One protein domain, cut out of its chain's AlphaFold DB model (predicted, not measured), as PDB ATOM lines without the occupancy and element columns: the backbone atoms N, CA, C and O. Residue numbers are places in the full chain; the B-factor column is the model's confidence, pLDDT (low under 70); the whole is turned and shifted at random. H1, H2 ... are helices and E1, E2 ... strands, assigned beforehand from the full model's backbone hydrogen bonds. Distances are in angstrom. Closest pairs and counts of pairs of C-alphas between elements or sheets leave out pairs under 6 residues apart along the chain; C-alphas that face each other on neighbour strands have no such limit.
ATOM      1  N   SER A 397     183.431 167.901 131.093       92.56
ATOM      2  CA  SER A 397     182.194 167.735 131.846       92.56
ATOM      3  C   SER A 397     181.020 167.285 130.979       92.56
ATOM      4  O   SER A 397     180.996 167.514 129.765       92.56
ATOM      5  N   ALA A 398     180.048 166.641 131.622       93.81
ATOM      6  CA  ALA A 398     178.818 166.171 130.999       93.81
ATOM      7  C   ALA A 398     177.624 166.308 131.952       93.81
ATOM      8  O   ALA A 398     177.756 166.188 133.174       93.81
ATOM      9  N   LEU A 399     176.453 166.567 131.377       94.38
ATOM     10  CA  LEU A 399     175.154 166.503 132.035       94.38
ATOM     11  C   LEU A 399     174.482 165.175 131.677       94.38
ATOM     12  O   LEU A 399     174.341 164.836 130.502       94.38
ATOM     13  N   ILE A 400     174.055 164.439 132.697       94.38
ATOM     14  CA  ILE A 400     173.521 163.086 132.568       94.38
ATOM     15  C   ILE A 400     172.170 163.016 133.272       94.38
ATOM     16  O   ILE A 400     172.017 163.488 134.399       94.38
ATOM     17  N   HIS A 401     171.200 162.397 132.610       94.56
ATOM     18  CA  HIS A 401     169.888 162.107 133.163       94.56
ATOM     19  C   HIS A 401     169.715 160.599 133.317       94.56
ATOM     20  O   HIS A 401     169.820 159.853 132.343       94.56
ATOM     21  N   PHE A 402     169.430 160.151 134.534       92.12
ATOM     22  CA  PHE A 402     169.225 158.744 134.860       92.12
ATOM     23  C   PHE A 402     167.740 158.393 134.907       92.12
ATOM     24  O   PHE A 402     166.888 159.238 135.167       92.12
ATOM     25  N   THR A 403     167.423 157.119 134.683       91.19
ATOM     26  CA  THR A 403     166.054 156.621 134.896       91.19
ATOM     27  C   THR A 403     165.728 156.543 136.390       91.19
ATOM     28  O   THR A 403     164.644 156.943 136.807       91.19
ATOM     29  N   ASP A 404     166.694 156.086 137.188       86.81
ATOM     30  CA  ASP A 404     166.668 156.057 138.651       86.81
ATOM     31  C   ASP A 404     168.083 156.361 139.163       86.81
ATOM     32  O   ASP A 404     169.047 155.709 138.756       86.81
ATOM     33  N   SER A 405     168.218 157.379 140.015       86.75
ATOM     34  CA  SER A 405     169.501 157.776 140.600       86.75
ATOM     35  C   SER A 405     169.790 157.125 141.952       86.75
ATOM     36  O   SER A 405     170.856 157.366 142.515       86.75
ATOM     37  N   SER A 406     168.897 156.288 142.483       86.69
ATOM     38  CA  SER A 406     169.080 155.663 143.801       86.69
ATOM     39  C   SER A 406     170.321 154.753 143.858       86.69
ATOM     40  O   SER A 406     171.157 154.971 144.741       86.69
ATOM     41  N   PRO A 407     170.543 153.823 142.901       85.44
ATOM     42  CA  PRO A 407     171.753 152.986 142.886       85.44
ATOM     43  C   PRO A 407     173.032 153.809 142.668       85.44
ATOM     44  O   PRO A 407     174.082 153.554 143.258       85.44
ATOM     45  N   LEU A 408     172.924 154.863 141.855       87.12
ATOM     46  CA  LEU A 408     174.008 155.802 141.583       87.12
ATOM     47  C   LEU A 408     174.415 156.585 142.836       87.12
ATOM     48  O   LEU A 408     175.600 156.793 143.078       87.12
ATOM     49  N   LEU A 409     173.442 157.028 143.635       88.06
ATOM     50  CA  LEU A 409     173.691 157.771 144.865       88.06
ATOM     51  C   LEU A 409     174.485 156.931 145.869       88.06
ATOM     52  O   LEU A 409     175.384 157.460 146.521       88.06
ATOM     53  N   GLU A 410     174.162 155.645 146.003       87.69
ATOM     54  CA  GLU A 410     174.910 154.722 146.863       87.69
ATOM     55  C   GLU A 410     176.346 154.541 146.369       87.69
ATOM     56  O   GLU A 410     177.286 154.675 147.159       87.69
ATOM     57  N   TYR A 411     176.524 154.348 145.059       88.50
ATOM     58  CA  TYR A 411     177.845 154.272 144.439       88.50
ATOM     59  C   TYR A 411     178.675 155.537 144.709       88.50
ATOM     60  O   TYR A 411     179.757 155.439 145.289       88.50
ATOM     61  N   ILE A 412     178.151 156.725 144.381       89.00
ATOM     62  CA  ILE A 412     178.865 157.999 144.564       89.00
ATOM     63  C   ILE A 412     179.191 158.228 146.043       89.00
ATOM     64  O   ILE A 412     180.304 158.630 146.370       89.00
ATOM     65  N   LYS A 413     178.266 157.933 146.966       89.19
ATOM     66  CA  LYS A 413     178.542 158.035 148.409       89.19
ATOM     67  C   LYS A 413     179.701 157.138 148.834       89.19
ATOM     68  O   LYS A 413     180.517 157.572 149.640       89.19
ATOM     69  N   SER A 414     179.776 155.921 148.295       87.62
ATOM     70  CA  SER A 414     180.843 154.967 148.618       87.62
ATOM     71  C   SER A 414     182.203 155.341 148.015       87.62
ATOM     72  O   SER A 414     183.232 155.027 148.613       87.62
ATOM     73  N   SER A 415     182.226 156.023 146.862       86.25
ATOM     74  CA  SER A 415     183.463 156.442 146.188       86.25
ATOM     75  C   SER A 415     183.961 157.826 146.625       86.25
ATOM     76  O   SER A 415     185.160 158.109 146.527       86.25
ATOM     77  N   SER A 416     183.065 158.691 147.109       88.06
ATOM     78  CA  SER A 416     183.367 160.078 147.478       88.06
ATOM     79  C   SER A 416     184.108 160.217 148.814       88.06
ATOM     80  O   SER A 416     183.883 159.459 149.754       88.06
ATOM     81  N   GLU A 417     184.958 161.240 148.931       86.06
ATOM     82  CA  GLU A 417     185.602 161.605 150.206       86.06
ATOM     83  C   GLU A 417     184.704 162.468 151.105       86.06
ATOM     84  O   GLU A 417     184.958 162.601 152.304       86.06
ATOM     85  N   GLY A 418     183.671 163.092 150.541       83.50
ATOM     86  CA  GLY A 418     182.785 163.972 151.283       83.50
ATOM     87  C   GLY A 418     181.565 164.406 150.486       83.50
ATOM     88  O   GLY A 418     181.544 164.355 149.256       83.50
ATOM     89  N   GLU A 431     185.613 162.901 144.465       87.12
ATOM     90  CA  GLU A 431     186.384 161.661 144.603       87.12
ATOM     91  C   GLU A 431     187.849 161.900 144.984       87.12
ATOM     92  O   GLU A 431     188.431 162.950 144.703       87.12
ATOM     93  N   LYS A 432     188.469 160.893 145.615       69.50
ATOM     94  CA  LYS A 432     189.891 160.909 145.980       69.50
ATOM     95  C   LYS A 432     190.775 161.034 144.743       69.50
ATOM     96  O   LYS A 432     190.550 160.362 143.738       69.50
ATOM     97  N   LYS A 433     191.846 161.826 144.857       71.06
ATOM     98  CA  LYS A 433     192.877 161.915 143.814       71.06
ATOM     99  C   LYS A 433     193.470 160.535 143.549       71.06
ATOM    100  O   LYS A 433     194.060 159.935 144.450       71.06
ATOM    101  N   LYS A 434     193.353 160.064 142.312       74.06
ATOM    102  CA  LYS A 434     194.093 158.899 141.815       74.06
ATOM    103  C   LYS A 434     195.231 159.401 140.937       74.06
ATOM    104  O   LYS A 434     195.084 160.413 140.256       74.06
ATOM    105  N   ASN A 435     196.368 158.715 140.955       69.38
ATOM    106  CA  ASN A 435     197.386 158.962 139.939       69.38
ATOM    107  C   ASN A 435     196.854 158.381 138.630       69.38
ATOM    108  O   ASN A 435     196.661 157.170 138.532       69.38
ATOM    109  N   GLY A 436     196.557 159.255 137.674       62.81
ATOM    110  CA  GLY A 436     196.214 158.868 136.317       62.81
ATOM    111  C   GLY A 436     197.438 158.437 135.524       62.81
ATOM    112  O   GLY A 436     198.558 158.339 136.040       62.81
ATOM    113  N   GLU A 437     197.227 158.226 134.230       60.62
ATOM    114  CA  GLU A 437     198.311 157.992 133.280       60.62
ATOM    115  C   GLU A 437     199.344 159.139 133.364       60.62
ATOM    116  O   GLU A 437     199.000 160.316 133.498       60.62
ATOM    117  N   ASN A 438     200.637 158.798 133.334       57.38
ATOM    118  CA  ASN A 438     201.759 159.742 133.463       57.38
ATOM    119  C   ASN A 438     201.835 160.520 134.795       57.38
ATOM    120  O   ASN A 438     202.381 161.625 134.824       57.38
ATOM    121  N   ASN A 439     201.314 159.970 135.901       64.06
ATOM    122  CA  ASN A 439     201.310 160.615 137.227       64.06
ATOM    123  C   ASN A 439     200.581 161.974 137.262       64.06
ATOM    124  O   ASN A 439     200.820 162.796 138.152       64.06
ATOM    125  N   VAL A 440     199.673 162.232 136.315       66.19
ATOM    126  CA  VAL A 440     198.778 163.390 136.390       66.19
ATOM    127  C   VAL A 440     197.680 163.060 137.405       66.19
ATOM    128  O   VAL A 440     197.035 162.025 137.267       66.19
ATOM    129  N   PRO A 441     197.446 163.881 138.443       73.19
ATOM    130  CA  PRO A 441     196.395 163.575 139.400       73.19
ATOM    131  C   PRO A 441     195.024 163.713 138.729       73.19
ATOM    132  O   PRO A 441     194.688 164.793 138.236       73.19
ATOM    133  N   CYS A 442     194.252 162.628 138.749       80.50
ATOM    134  CA  CYS A 442     192.874 162.574 138.283       80.50
ATOM    135  C   CYS A 442     191.912 162.829 139.439       80.50
ATOM    136  O   CYS A 442     192.132 162.370 140.565       80.50
ATOM    137  N   PHE A 443     190.849 163.569 139.156       85.62
ATOM    138  CA  PHE A 443     189.853 163.978 140.137       85.62
ATOM    139  C   PHE A 443     188.485 164.123 139.467       85.62
ATOM    140  O   PHE A 443     188.420 164.471 138.286       85.62
ATOM    141  N   LYS A 444     187.407 163.887 140.224       90.31
ATOM    142  CA  LYS A 444     186.030 164.031 139.747       90.31
ATOM    143  C   LYS A 444     185.178 164.812 140.736       90.31
ATOM    144  O   LYS A 444     185.277 164.596 141.945       90.31
ATOM    145  N   GLU A 445     184.320 165.670 140.198       92.88
ATOM    146  CA  GLU A 445     183.251 166.352 140.929       92.88
ATOM    147  C   GLU A 445     181.895 165.906 140.405       92.88
ATOM    148  O   GLU A 445     181.708 165.745 139.199       92.88
ATOM    149  N   TYR A 446     180.937 165.786 141.315       93.25
ATOM    150  CA  TYR A 446     179.574 165.390 141.009       93.25
ATOM    151  C   TYR A 446     178.596 166.375 141.635       93.25
ATOM    152  O   TYR A 446     178.645 166.620 142.840       93.25
ATOM    153  N   TYR A 447     177.664 166.883 140.837       93.38
ATOM    154  CA  TYR A 447     176.511 167.641 141.311       93.38
ATOM    155  C   TYR A 447     175.254 166.856 140.999       93.38
ATOM    156  O   TYR A 447     174.879 166.713 139.836       93.38
ATOM    157  N   LEU A 448     174.605 166.351 142.038       92.88
ATOM    158  CA  LEU A 448     173.421 165.521 141.909       92.88
ATOM    159  C   LEU A 448     172.188 166.289 142.383       92.88
ATOM    160  O   LEU A 448     172.172 166.834 143.490       92.88
ATOM    161  N   SER A 449     171.140 166.287 141.562       92.62
ATOM    162  CA  SER A 449     169.806 166.749 141.937       92.62
ATOM    163  C   SER A 449     168.744 165.859 141.304       92.62
ATOM    164  O   SER A 449     168.639 165.775 140.080       92.62
ATOM    165  N   LYS A 450     167.946 165.182 142.137       90.50
ATOM    166  CA  LYS A 450     166.975 164.164 141.695       90.50
ATOM    167  C   LYS A 450     167.658 163.123 140.789       90.50
ATOM    168  O   LYS A 450     168.602 162.471 141.226       90.50
ATOM    169  N   ASN A 451     167.214 162.999 139.539       92.69
ATOM    170  CA  ASN A 451     167.757 162.076 138.541       92.69
ATOM    171  C   ASN A 451     168.825 162.705 137.630       92.69
ATOM    172  O   ASN A 451     169.268 162.072 136.672       92.69
ATOM    173  N   TRP A 452     169.235 163.943 137.905       94.25
ATOM    174  CA  TRP A 452     170.205 164.684 137.106       94.25
ATOM    175  C   TRP A 452     171.558 164.735 137.797       94.25
ATOM    176  O   TRP A 452     171.651 165.084 138.975       94.25
ATOM    177  N   LEU A 453     172.607 164.440 137.036       93.75
ATOM    178  CA  LEU A 453     173.994 164.511 137.468       93.75
ATOM    179  C   LEU A 453     174.782 165.407 136.519       93.75
ATOM    180  O   LEU A 453     174.827 165.155 135.316       93.75
ATOM    181  N   LYS A 454     175.476 166.399 137.069       93.56
ATOM    182  CA  LYS A 454     176.621 167.006 136.397       93.56
ATOM    183  C   LYS A 454     177.894 166.342 136.895       93.56
ATOM    184  O   LYS A 454     178.113 166.305 138.105       93.56
ATOM    185  N   ILE A 455     178.733 165.872 135.983       93.56
ATOM    186  CA  ILE A 455     180.075 165.376 136.297       93.56
ATOM    187  C   ILE A 455     181.128 166.317 135.712       93.56
ATOM    188  O   ILE A 455     181.015 166.712 134.554       93.56
ATOM    189  N   TYR A 456     182.162 166.630 136.493       92.62
ATOM    190  CA  TYR A 456     183.424 167.178 135.997       92.62
ATOM    191  C   TYR A 456     184.532 166.159 136.221       92.62
ATOM    192  O   TYR A 456     184.643 165.591 137.305       92.62
ATOM    193  N   THR A 457     185.371 165.959 135.212       91.06
ATOM    194  CA  THR A 457     186.551 165.092 135.257       91.06
ATOM    195  C   THR A 457     187.793 165.907 134.921       91.06
ATOM    196  O   THR A 457     187.774 166.771 134.042       91.06
ATOM    197  N   TYR A 458     188.875 165.669 135.656       88.75
ATOM    198  CA  TYR A 458     190.133 166.396 135.523       88.75
ATOM    199  C   TYR A 458     191.268 165.401 135.352       88.75
ATOM    200  O   TYR A 458     191.340 164.421 136.088       88.75
ATOM    201  N   GLY A 459     192.176 165.674 134.413       81.75
ATOM    202  CA  GLY A 459     193.322 164.801 134.139       81.75
ATOM    203  C   GLY A 459     192.973 163.497 133.412       81.75
ATOM    204  O   GLY A 459     193.871 162.710 133.144       81.75
ATOM    205  N   GLU A 460     191.702 163.283 133.076       84.12
ATOM    206  CA  GLU A 460     191.203 162.165 132.276       84.12
ATOM    207  C   GLU A 460     190.044 162.628 131.381       84.12
ATOM    208  O   GLU A 460     189.529 163.739 131.540       84.12
ATOM    209  N   GLU A 461     189.659 161.781 130.430       85.75
ATOM    210  CA  GLU A 461     188.503 162.010 129.565       85.75
ATOM    211  C   GLU A 461     187.200 161.721 130.314       85.75
ATOM    212  O   GLU A 461     187.083 160.719 131.029       85.75
ATOM    213  N   VAL A 462     186.198 162.581 130.112       89.31
ATOM    214  CA  VAL A 462     184.882 162.445 130.749       89.31
ATOM    215  C   VAL A 462     184.201 161.115 130.417       89.31
ATOM    216  O   VAL A 462     183.509 160.570 131.276       89.31
ATOM    217  N   ASP A 463     184.467 160.542 129.242       88.75
ATOM    218  CA  ASP A 463     183.896 159.269 128.788       88.75
ATOM    219  C   ASP A 463     184.251 158.112 129.728       88.75
ATOM    220  O   ASP A 463     183.359 157.403 130.195       88.75
ATOM    221  N   LYS A 464     185.525 158.001 130.140       85.81
ATOM    222  CA  LYS A 464     185.965 157.019 131.153       85.81
ATOM    223  C   LYS A 464     185.235 157.219 132.486       85.81
ATOM    224  O   LYS A 464     184.959 156.267 133.217       85.81
ATOM    225  N   GLY A 465     184.926 158.473 132.821       84.06
ATOM    226  CA  GLY A 465     184.123 158.824 133.986       84.06
ATOM    227  C   GLY A 465     182.688 158.314 133.884       84.06
ATOM    228  O   GLY A 465     182.179 157.750 134.850       84.06
ATOM    229  N   ILE A 466     182.068 158.475 132.717       89.00
ATOM    230  CA  ILE A 466     180.687 158.072 132.430       89.00
ATOM    231  C   ILE A 466     180.545 156.549 132.360       89.00
ATOM    232  O   ILE A 466     179.590 156.018 132.921       89.00
ATOM    233  N   GLU A 467     181.487 155.834 131.743       88.56
ATOM    234  CA  GLU A 467     181.469 154.364 131.643       88.56
ATOM    235  C   GLU A 467     181.321 153.687 133.011       88.56
ATOM    236  O   GLU A 467     180.530 152.758 133.173       88.56
ATOM    237  N   GLN A 468     182.014 154.202 134.026       83.31
ATOM    238  CA  GLN A 468     181.909 153.700 135.399       83.31
ATOM    239  C   GLN A 468     180.518 153.937 136.003       83.31
ATOM    240  O   GLN A 468     180.019 153.106 136.761       83.31
ATOM    241  N   LEU A 469     179.863 155.051 135.663       86.50
ATOM    242  CA  LEU A 469     178.504 155.347 136.125       86.50
ATOM    243  C   LEU A 469     177.469 154.468 135.410       86.50
ATOM    244  O   LEU A 469     176.526 154.002 136.047       86.50
ATOM    245  N   LEU A 470     177.674 154.189 134.118       86.81
ATOM    246  CA  LEU A 470     176.808 153.322 133.309       86.81
ATOM    247  C   LEU A 470     176.757 151.878 133.825       86.81
ATOM    248  O   LEU A 470     175.738 151.214 133.668       86.81
ATOM    249  N   MET A 471     177.818 151.398 134.481       86.25
ATOM    250  CA  MET A 471     177.815 150.079 135.131       86.25
ATOM    251  C   MET A 471     176.868 150.001 136.337       86.25
ATOM    252  O   MET A 471     176.470 148.908 136.727       86.25
ATOM    253  N   ASN A 472     176.519 151.145 136.932       85.38
ATOM    254  CA  ASN A 472     175.776 151.218 138.190       85.38
ATOM    255  C   ASN A 472     174.348 151.761 138.025       85.38
ATOM    256  O   ASN A 472     173.528 151.572 138.922       85.38
ATOM    257  N   ALA A 473     174.025 152.433 136.915       87.81
ATOM    258  CA  ALA A 473     172.694 152.990 136.688       87.81
ATOM    259  C   ALA A 473     172.346 153.152 135.200       87.81
ATOM    260  O   ALA A 473     173.195 153.453 134.362       87.81
ATOM    261  N   SER A 474     171.053 153.025 134.887       90.44
ATOM    262  CA  SER A 474     170.525 153.190 133.529       90.44
ATOM    263  C   SER A 474     170.402 154.666 133.149       90.44
ATOM    264  O   SER A 474     169.538 155.387 133.666       90.44
ATOM    265  N   VAL A 475     171.233 155.103 132.205       90.44
ATOM    266  CA  VAL A 475     171.216 156.468 131.665       90.44
ATOM    267  C   VAL A 475     170.164 156.611 130.571       90.44
ATOM    268  O   VAL A 475     170.059 155.778 129.673       90.44
ATOM    269  N   LYS A 476     169.386 157.690 130.653       91.44
ATOM    270  CA  LYS A 476     168.364 158.067 129.677       91.44
ATOM    271  C   LYS A 476     168.894 159.071 128.661       91.44
ATOM    272  O   LYS A 476     168.693 158.885 127.468       91.44
ATOM    273  N   ASP A 477     169.561 160.125 129.133       93.00
ATOM    274  CA  ASP A 477     170.046 161.219 128.292       93.00
ATOM    275  C   ASP A 477     171.480 161.623 128.712       93.00
ATOM    276  O   ASP A 477     171.779 161.676 129.906       93.00
ATOM    277  N   ILE A 478     172.360 161.931 127.746       93.81
ATOM    278  CA  ILE A 478     173.719 162.478 127.965       93.81
ATOM    279  C   ILE A 478     173.927 163.688 127.053       93.81
ATOM    280  O   ILE A 478     173.612 163.623 125.858       93.81
ATOM    281  N   VAL A 479     174.477 164.763 127.617       92.75
ATOM    282  CA  VAL A 479     174.909 165.969 126.901       92.75
ATOM    283  C   VAL A 479     176.294 166.382 127.396       92.75
ATOM    284  O   VAL A 479     176.467 166.669 128.579       92.75
ATOM    285  N   TYR A 480     177.276 166.431 126.502       91.38
ATOM    286  CA  TYR A 480     178.630 166.878 126.824       91.38
ATOM    287  C   TYR A 480     178.750 168.404 126.747       91.38
ATOM    288  O   TYR A 480     178.087 169.045 125.936       91.38
ATOM    289  N   ASP A 481     179.630 169.013 127.547       88.06
ATOM    290  CA  ASP A 481     179.782 170.479 127.533       88.06
ATOM    291  C   ASP A 481     180.313 171.031 126.214       88.06
ATOM    292  O   ASP A 481     179.867 172.090 125.778       88.06
ATOM    293  N   PHE A 482     181.198 170.299 125.533       84.62
ATOM    294  CA  PHE A 482     181.668 170.712 124.209       84.62
ATOM    295  C   PHE A 482     180.517 170.783 123.192       84.62
ATOM    296  O   PHE A 482     180.588 171.560 122.238       84.62
ATOM    297  N   GLU A 483     179.435 170.017 123.408       86.81
ATOM    298  CA  GLU A 483     178.237 170.110 122.577       86.81
ATOM    299  C   GLU A 483     177.518 171.450 122.809       86.81
ATOM    300  O   GLU A 483     177.076 172.096 121.864       86.81
ATOM    301  N   LEU A 484     177.461 171.922 124.057       84.50
ATOM    302  CA  LEU A 484     176.799 173.180 124.428       84.50
ATOM    303  C   LEU A 484     177.523 174.421 123.896       84.50
ATOM    304  O   LEU A 484     176.887 175.441 123.632       84.50
ATOM    305  N   GLU A 485     178.841 174.334 123.726       77.62
ATOM    306  CA  GLU A 485     179.667 175.403 123.157       77.62
ATOM    307  C   GLU A 485     179.590 175.461 121.620       77.62
ATOM    308  O   GLU A 485     180.082 176.421 121.025       77.62
ATOM    309  N   ASN A 486     178.968 174.462 120.971       72.94
ATOM    310  CA  ASN A 486     178.993 174.266 119.514       72.94
ATOM    311  C   ASN A 486     180.423 174.367 118.950       72.94
ATOM    312  O   ASN A 486     180.663 174.987 117.910       72.94
ATOM    313  N   TYR A 487     181.382 173.810 119.694       66.81
ATOM    314  CA  TYR A 487     182.796 173.922 119.376       66.81
ATOM    315  C   TYR A 487     183.112 173.108 118.115       66.81
ATOM    316  O   TYR A 487     182.811 171.919 118.042       66.81
ATOM    317  N   TYR A 488     183.708 173.765 117.119       62.41
ATOM    318  CA  TYR A 488     184.199 173.142 115.891       62.41
ATOM    319  C   TYR A 488     185.723 173.059 115.948       62.41
ATOM    320  O   TYR A 488     186.390 174.074 116.170       62.41
ATOM    321  N   ASP A 489     186.266 171.874 115.682       62.56
ATOM    322  CA  ASP A 489     187.675 171.713 115.338       62.56
ATOM    323  C   ASP A 489     187.841 170.811 114.102       62.56
ATOM    324  O   ASP A 489     186.871 170.341 113.508       62.56
ATOM    325  N   LEU A 490     189.088 170.601 113.673       65.12
ATOM    326  CA  LEU A 490     189.416 169.793 112.491       65.12
ATOM    327  C   LEU A 490     188.974 168.319 112.594       65.12
ATOM    328  O   LEU A 490     188.905 167.644 111.568       65.12
ATOM    329  N   PHE A 491     188.702 167.817 113.797       68.81
ATOM    330  CA  PHE A 491     188.411 166.417 114.100       68.81
ATOM    331  C   PHE A 491     186.990 166.196 114.648       68.81
ATOM    332  O   PHE A 491     186.511 165.062 114.641       68.81
ATOM    333  N   ILE A 492     186.297 167.258 115.068       67.38
ATOM    334  CA  ILE A 492     184.944 167.231 115.622       67.38
ATOM    335  C   ILE A 492     184.009 167.997 114.672       67.38
ATOM    336  O   ILE A 492     184.030 169.233 114.635       67.38
ATOM    337  N   PRO A 493     183.178 167.290 113.880       69.81
ATOM    338  CA  PRO A 493     182.236 167.938 112.980       69.81
ATOM    339  C   PRO A 493     181.173 168.723 113.767       69.81
ATOM    340  O   PRO A 493     180.829 168.346 114.890       69.81
ATOM    341  N   PRO A 494     180.606 169.791 113.177       74.75
ATOM    342  CA  PRO A 494     179.558 170.565 113.825       74.75
ATOM    343  C   PRO A 494     178.341 169.692 114.140       74.75
ATOM    344  O   PRO A 494     177.968 168.790 113.383       74.75
ATOM    345  N   ILE A 495     177.694 170.002 115.260       84.31
ATOM    346  CA  ILE A 495     176.540 169.258 115.761       84.31
ATOM    347  C   ILE A 495     175.385 169.384 114.768       84.31
ATOM    348  O   ILE A 495     175.045 170.480 114.317       84.31
ATOM    349  N   THR A 496     174.750 168.256 114.450       87.44
ATOM    350  CA  THR A 496     173.602 168.230 113.541       87.44
ATOM    351  C   THR A 496     172.412 168.990 114.131       87.44
ATOM    352  O   THR A 496     172.197 168.993 115.343       87.44
ATOM    353  N   GLU A 497     171.572 169.579 113.277       86.44
ATOM    354  CA  GLU A 497     170.346 170.263 113.724       86.44
ATOM    355  C   GLU A 497     169.441 169.349 114.568       86.44
ATOM    356  O   GLU A 497     168.891 169.773 115.581       86.44
ATOM    357  N   GLN A 498     169.344 168.062 114.214       89.88
ATOM    358  CA  GLN A 498     168.599 167.073 115.001       89.88
ATOM    359  C   GLN A 498     169.155 166.932 116.425       89.88
ATOM    360  O   GLN A 498     168.389 166.925 117.391       89.88
ATOM    361  N   ARG A 499     170.485 166.860 116.577       92.19
ATOM    362  CA  ARG A 499     171.132 166.767 117.889       92.19
ATOM    363  C   ARG A 499     170.991 168.071 118.680       92.19
ATOM    364  O   ARG A 499     170.744 167.998 119.881       92.19
ATOM    365  N   LYS A 500     171.032 169.242 118.033       89.69
ATOM    366  CA  LYS A 500     170.744 170.536 118.684       89.69
ATOM    367  C   LYS A 500     169.334 170.576 119.282       89.69
ATOM    368  O   LYS A 500     169.183 170.933 120.450       89.69
ATOM    369  N   TRP A 501     168.312 170.157 118.528       88.44
ATOM    370  CA  TRP A 501     166.927 170.077 119.021       88.44
ATOM    371  C   TRP A 501     166.752 169.054 120.144       88.44
ATOM    372  O   TRP A 501     166.025 169.310 121.103       88.44
ATOM    373  N   TYR A 502     167.446 167.919 120.059       92.50
ATOM    374  CA  TYR A 502     167.480 166.945 121.146       92.50
ATOM    375  C   TYR A 502     168.071 167.553 122.426       92.50
ATOM    376  O   TYR A 502     167.426 167.510 123.473       92.50
ATOM    377  N   ILE A 503     169.253 168.178 122.341       91.25
ATOM    378  CA  ILE A 503     169.914 168.841 123.477       91.25
ATOM    379  C   ILE A 503     168.994 169.901 124.080       91.25
ATOM    380  O   ILE A 503     168.838 169.963 125.297       91.25
ATOM    381  N   TYR A 504     168.330 170.692 123.237       90.12
ATOM    382  CA  TYR A 504     167.346 171.669 123.684       90.12
ATOM    383  C   TYR A 504     166.219 171.031 124.508       90.12
ATOM    384  O   TYR A 504     165.925 171.502 125.606       90.12
ATOM    385  N   GLY A 505     165.623 169.939 124.019       91.38
ATOM    386  CA  GLY A 505     164.573 169.217 124.741       91.38
ATOM    387  C   GLY A 505     165.053 168.638 126.077       91.38
ATOM    388  O   GLY A 505     164.330 168.698 127.073       91.38
ATOM    389  N   VAL A 506     166.289 168.127 126.126       92.12
ATOM    390  CA  VAL A 506     166.920 167.640 127.364       92.12
ATOM    391  C   VAL A 506     167.123 168.786 128.357       92.12
ATOM    392  O   VAL A 506     166.728 168.663 129.515       92.12
ATOM    393  N   LEU A 507     167.667 169.924 127.915       91.31
ATOM    394  CA  LEU A 507     167.887 171.086 128.777       91.31
ATOM    395  C   LEU A 507     166.571 171.690 129.277       91.31
ATOM    396  O   LEU A 507     166.470 172.014 130.454       91.31
ATOM    397  N   GLN A 508     165.539 171.805 128.434       91.50
ATOM    398  CA  GLN A 508     164.208 172.244 128.875       91.50
ATOM    399  C   GLN A 508     163.674 171.377 130.019       91.50
ATOM    400  O   GLN A 508     163.182 171.903 131.020       91.50
ATOM    401  N   ARG A 509     163.802 170.050 129.891       91.81
ATOM    402  CA  ARG A 509     163.401 169.113 130.943       91.81
ATOM    403  C   ARG A 509     164.229 169.315 132.211       91.81
ATOM    404  O   ARG A 509     163.653 169.415 133.290       91.81
ATOM    405  N   PHE A 510     165.549 169.454 132.081       91.69
ATOM    406  CA  PHE A 510     166.438 169.769 133.200       91.69
ATOM    407  C   PHE A 510     165.998 171.040 133.942       91.69
ATOM    408  O   PHE A 510     165.875 171.026 135.163       91.69
ATOM    409  N   TYR A 511     165.689 172.122 133.224       88.94
ATOM    410  CA  TYR A 511     165.233 173.376 133.831       88.94
ATOM    411  C   TYR A 511     163.880 173.251 134.535       88.94
ATOM    412  O   TYR A 511     163.627 173.971 135.498       88.94
ATOM    413  N   HIS A 512     163.020 172.334 134.097       88.62
ATOM    414  CA  HIS A 512     161.764 172.047 134.783       88.62
ATOM    415  C   HIS A 512     161.973 171.204 136.051       88.62
ATOM    416  O   HIS A 512     161.368 171.465 137.090       88.62
ATOM    417  N   GLU A 513     162.843 170.198 135.982       87.38
ATOM    418  CA  GLU A 513     162.989 169.192 137.034       87.38
ATOM    419  C   GLU A 513     164.042 169.553 138.093       87.38
ATOM    420  O   GLU A 513     163.851 169.224 139.264       87.38
ATOM    421  N   ALA A 514     165.125 170.232 137.715       84.38
ATOM    422  CA  ALA A 514     166.332 170.431 138.524       84.38
ATOM    423  C   ALA A 514     166.879 171.872 138.459       84.38
ATOM    424  O   ALA A 514     168.089 172.095 138.530       84.38
ATOM    425  N   ASN A 515     165.994 172.874 138.383       80.81
ATOM    426  CA  ASN A 515     166.384 174.286 138.277       80.81
ATOM    427  C   ASN A 515     167.316 174.774 139.406       80.81
ATOM    428  O   ASN A 515     168.034 175.747 139.232       80.81
ATOM    429  N   GLU A 516     167.338 174.132 140.579       80.88
ATOM    430  CA  GLU A 516     168.260 174.537 141.650       80.88
ATOM    431  C   GLU A 516     169.735 174.411 141.249       80.88
ATOM    432  O   GLU A 516     170.540 175.228 141.685       80.88
ATOM    433  N   LEU A 517     170.091 173.461 140.377       79.81
ATOM    434  CA  LEU A 517     171.459 173.328 139.862       79.81
ATOM    435  C   LEU A 517     171.886 174.532 139.008       79.81
ATOM    436  O   LEU A 517     173.067 174.883 138.996       79.81
ATOM    437  N   SER A 518     170.940 175.193 138.331       77.50
ATOM    438  CA  SER A 518     171.236 176.374 137.510       77.50
ATOM    439  C   SER A 518     171.659 177.575 138.361       77.50
ATOM    440  O   SER A 518     172.505 178.357 137.932       77.50
ATOM    441  N   LYS A 519     171.173 177.665 139.610       76.00
ATOM    442  CA  LYS A 519     171.573 178.701 140.579       76.00
ATOM    443  C   LYS A 519     173.054 178.641 140.939       76.00
ATOM    444  O   LYS A 519     173.583 179.614 141.438       76.00
ATOM    445  N   TYR A 520     173.725 177.517 140.711       74.94
ATOM    446  CA  TYR A 520     175.161 177.383 140.961       74.94
ATOM    447  C   TYR A 520     175.997 177.594 139.693       74.94
ATOM    448  O   TYR A 520     177.203 177.361 139.698       74.94
ATOM    449  N   GLY A 521     175.357 177.998 138.587       72.19
ATOM    450  CA  GLY A 521     176.006 178.200 137.293       72.19
ATOM    451  C   GLY A 521     176.536 176.912 136.660       72.19
ATOM    452  O   GLY A 521     177.279 176.981 135.692       72.19
ATOM    453  N   VAL A 522     176.168 175.744 137.189       78.88
ATOM    454  CA  VAL A 522     176.720 174.433 136.801       78.88
ATOM    455  C   VAL A 522     176.231 173.984 135.416       78.88
ATOM    456  O   VAL A 522     176.870 173.168 134.753       78.88
ATOM    457  N   VAL A 523     175.098 174.523 134.958       82.94
ATOM    458  CA  VAL A 523     174.529 174.282 133.625       82.94
ATOM    459  C   VAL A 523     174.216 175.637 132.977       82.94
ATOM    460  O   VAL A 523     173.633 176.492 133.647       82.94
ATOM    461  N   PRO A 524     174.595 175.867 131.703       81.19
ATOM    462  CA  PRO A 524     174.386 177.150 131.033       81.19
ATOM    463  C   PRO A 524     172.906 177.430 130.788       81.19
ATOM    464  O   PRO A 524     172.150 176.520 130.432       81.19
ATOM    465  N   VAL A 525     172.510 178.699 130.927       83.38
ATOM    466  CA  VAL A 525     171.134 179.175 130.705       83.38
ATOM    467  C   VAL A 525     170.651 178.758 129.316       83.38
ATOM    468  O   VAL A 525     171.357 178.933 128.325       83.38
ATOM    469  N   LEU A 526     169.431 178.220 129.236       86.06
ATOM    470  CA  LEU A 526     168.858 177.695 127.991       86.06
ATOM    471  C   LEU A 526     168.903 178.709 126.835       86.06
ATOM    472  O   LEU A 526     169.193 178.349 125.697       86.06
ATOM    473  N   GLU A 527     168.635 179.980 127.134       85.12
ATOM    474  CA  GLU A 527     168.673 181.072 126.157       85.12
ATOM    475  C   GLU A 527     170.063 181.278 125.548       85.12
ATOM    476  O   GLU A 527     170.172 181.564 124.356       85.12
ATOM    477  N   ASP A 528     171.125 181.100 126.333       83.56
ATOM    478  CA  ASP A 528     172.496 181.243 125.848       83.56
ATOM    479  C   ASP A 528     172.860 180.108 124.891       83.56
ATOM    480  O   ASP A 528     173.432 180.362 123.834       83.56
ATOM    481  N   VAL A 529     172.457 178.876 125.212       85.06
ATOM    482  CA  VAL A 529     172.648 177.718 124.324       85.06
ATOM    483  C   VAL A 529     171.894 177.924 123.007       85.06
ATOM    484  O   VAL A 529     172.442 177.700 121.928       85.06
ATOM    485  N   LEU A 530     170.661 178.440 123.060       84.06
ATOM    486  CA  LEU A 530     169.898 178.778 121.855       84.06
ATOM    487  C   LEU A 530     170.574 179.862 121.007       84.06
ATOM    488  O   LEU A 530     170.533 179.786 119.778       84.06
ATOM    489  N   ARG A 531     171.184 180.877 121.634       84.38
ATOM    490  CA  ARG A 531     171.954 181.905 120.916       84.38
ATOM    491  C   ARG A 531     173.176 181.302 120.231       84.38
ATOM    492  O   ARG A 531     173.399 181.603 119.064       84.38
ATOM    493  N   ILE A 532     173.915 180.427 120.919       83.94
ATOM    494  CA  ILE A 532     175.079 179.713 120.365       83.94
ATOM    495  C   ILE A 532     174.674 178.872 119.149       83.94
ATOM    496  O   ILE A 532     175.359 178.872 118.128       83.94
ATOM    497  N   TYR A 533     173.524 178.203 119.216       85.00
ATOM    498  CA  TYR A 533     172.985 177.422 118.103       85.00
ATOM    499  C   TYR A 533     172.344 178.266 116.988       85.00
ATOM    500  O   TYR A 533     171.953 177.701 115.968       85.00
ATOM    501  N   GLY A 534     172.255 179.593 117.142       74.44
ATOM    502  CA  GLY A 534     171.686 180.506 116.144       74.44
ATOM    503  C   GLY A 534     170.153 180.524 116.089       74.44
ATOM    504  O   GLY A 534     169.580 181.012 115.118       74.44
ATOM    505  N   ALA A 535     169.472 180.003 117.114       65.50
ATOM    506  CA  ALA A 535     168.018 179.822 117.136       65.50
ATOM    507  C   ALA A 535     167.236 181.030 117.692       65.50
ATOM    508  O   ALA A 535     166.024 181.130 117.495       65.50
TER     509      ALA A 535
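This is residues 397 to 418 and 431 to 535 of the 543 residues of an uncharacterized protein of Firmicutes bacterium HGW-Firmicutes-12 (UniProt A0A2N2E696). A twisted antiparallel sheet of four strands, E3 - E4 - E1 - E5, forms the middle layer of three, with H2 packed on one face and H4 and H5 on the other. H6 packs on H4 and does not reach the sheet, while H1 and H3 only graze it. The printed part has 127 residues, with six named helices and five named strands in the order E1 H1 E2 E3 E4 H2 E5 H3 H4 H5 H6, a mixed class of helices and strands. It is compact, with a radius of gyration of the C-alphas of 15.2 A and spans of 41 by 35 by 25 A.

Find C-alpha 397 at (182.194, 167.735, 131.846), where E1 begins; it runs to residue 402, 16.1 A. Next come H1, residues 406 to 415, 14.6 A, and E2, residues 416 to 418, 5.5 A. After the cut look for E3, residues 441 to 449, 26.9 A, and E4, residues 452 to 458, 20.1 A. H2 holds residues 462 to 470, 12.4 A; E5, 475 to 480, 13.7 A; H3, 481 to 484, 5.1 A. H4, residues 497 to 513, starts at C-alpha (170.346, 170.263, 113.724) and is 24.5 A long. H5 is residues 515 to 520, 9.7 A; H6, residues 526 to 532, 10.0 A, ends at C-alpha (175.079, 179.713, 120.365).

Begin with the hairpin E3 and E4, where N 447 and O 454 are 2.8 A apart. E4 and E1 have N 400 and O 453 at 2.8 A, and E1 and E5 have N 399 and O 479 at 2.8 A. E4, H2 and E5 make a split strand-helix-strand unit, two strands running the same way with E1 between them, its crossover right-handed. H2 has a height over the sheet of 6.8 A; the C-alphas of Thr 457 and Gly 465 are its closest to E4, 6.8 A. On the opposite face is H4, at a height of 9.8 A, its closest C-alphas to E5 those of Ile 503 and Val 479, 6.7 A. H5, on the same face as H4, is over E3, the closest C-alphas being those of Leu 517 and Ser 449, 7.1 A. H4 touches H6 with residues 504 to 508 alone, Leu 507 and Leu 526 having the closest C-alphas, 6.7 A, at a shallow tilt of 23 degrees, opposite ways. H1 is close to but not clearly touching H2, the C-alphas of Leu 408 and Leu 469 being 7.1 A apart. E2 pairs with no named strand. In H1, H4 and H6 every O i to N i+4 pair is within hydrogen-bond range; H2 has 3 of 5, H5 0 of 2 but 3 of 3 O i to N i+3 pairs, and H3 is too short for such a pair.

The two C-alphas farthest apart, those of Asn 439 and Ala 535, are 43.4 A apart. Residues 419 to 430 are not printed, and C-alphas 418 and 431 are 7.9 A apart across the cut. The link from H3 to H4, residues 485 to 496, is long. Confidence is under 70 at residue 432, residues 435 to 440, residues 487 to 493 and residue 535.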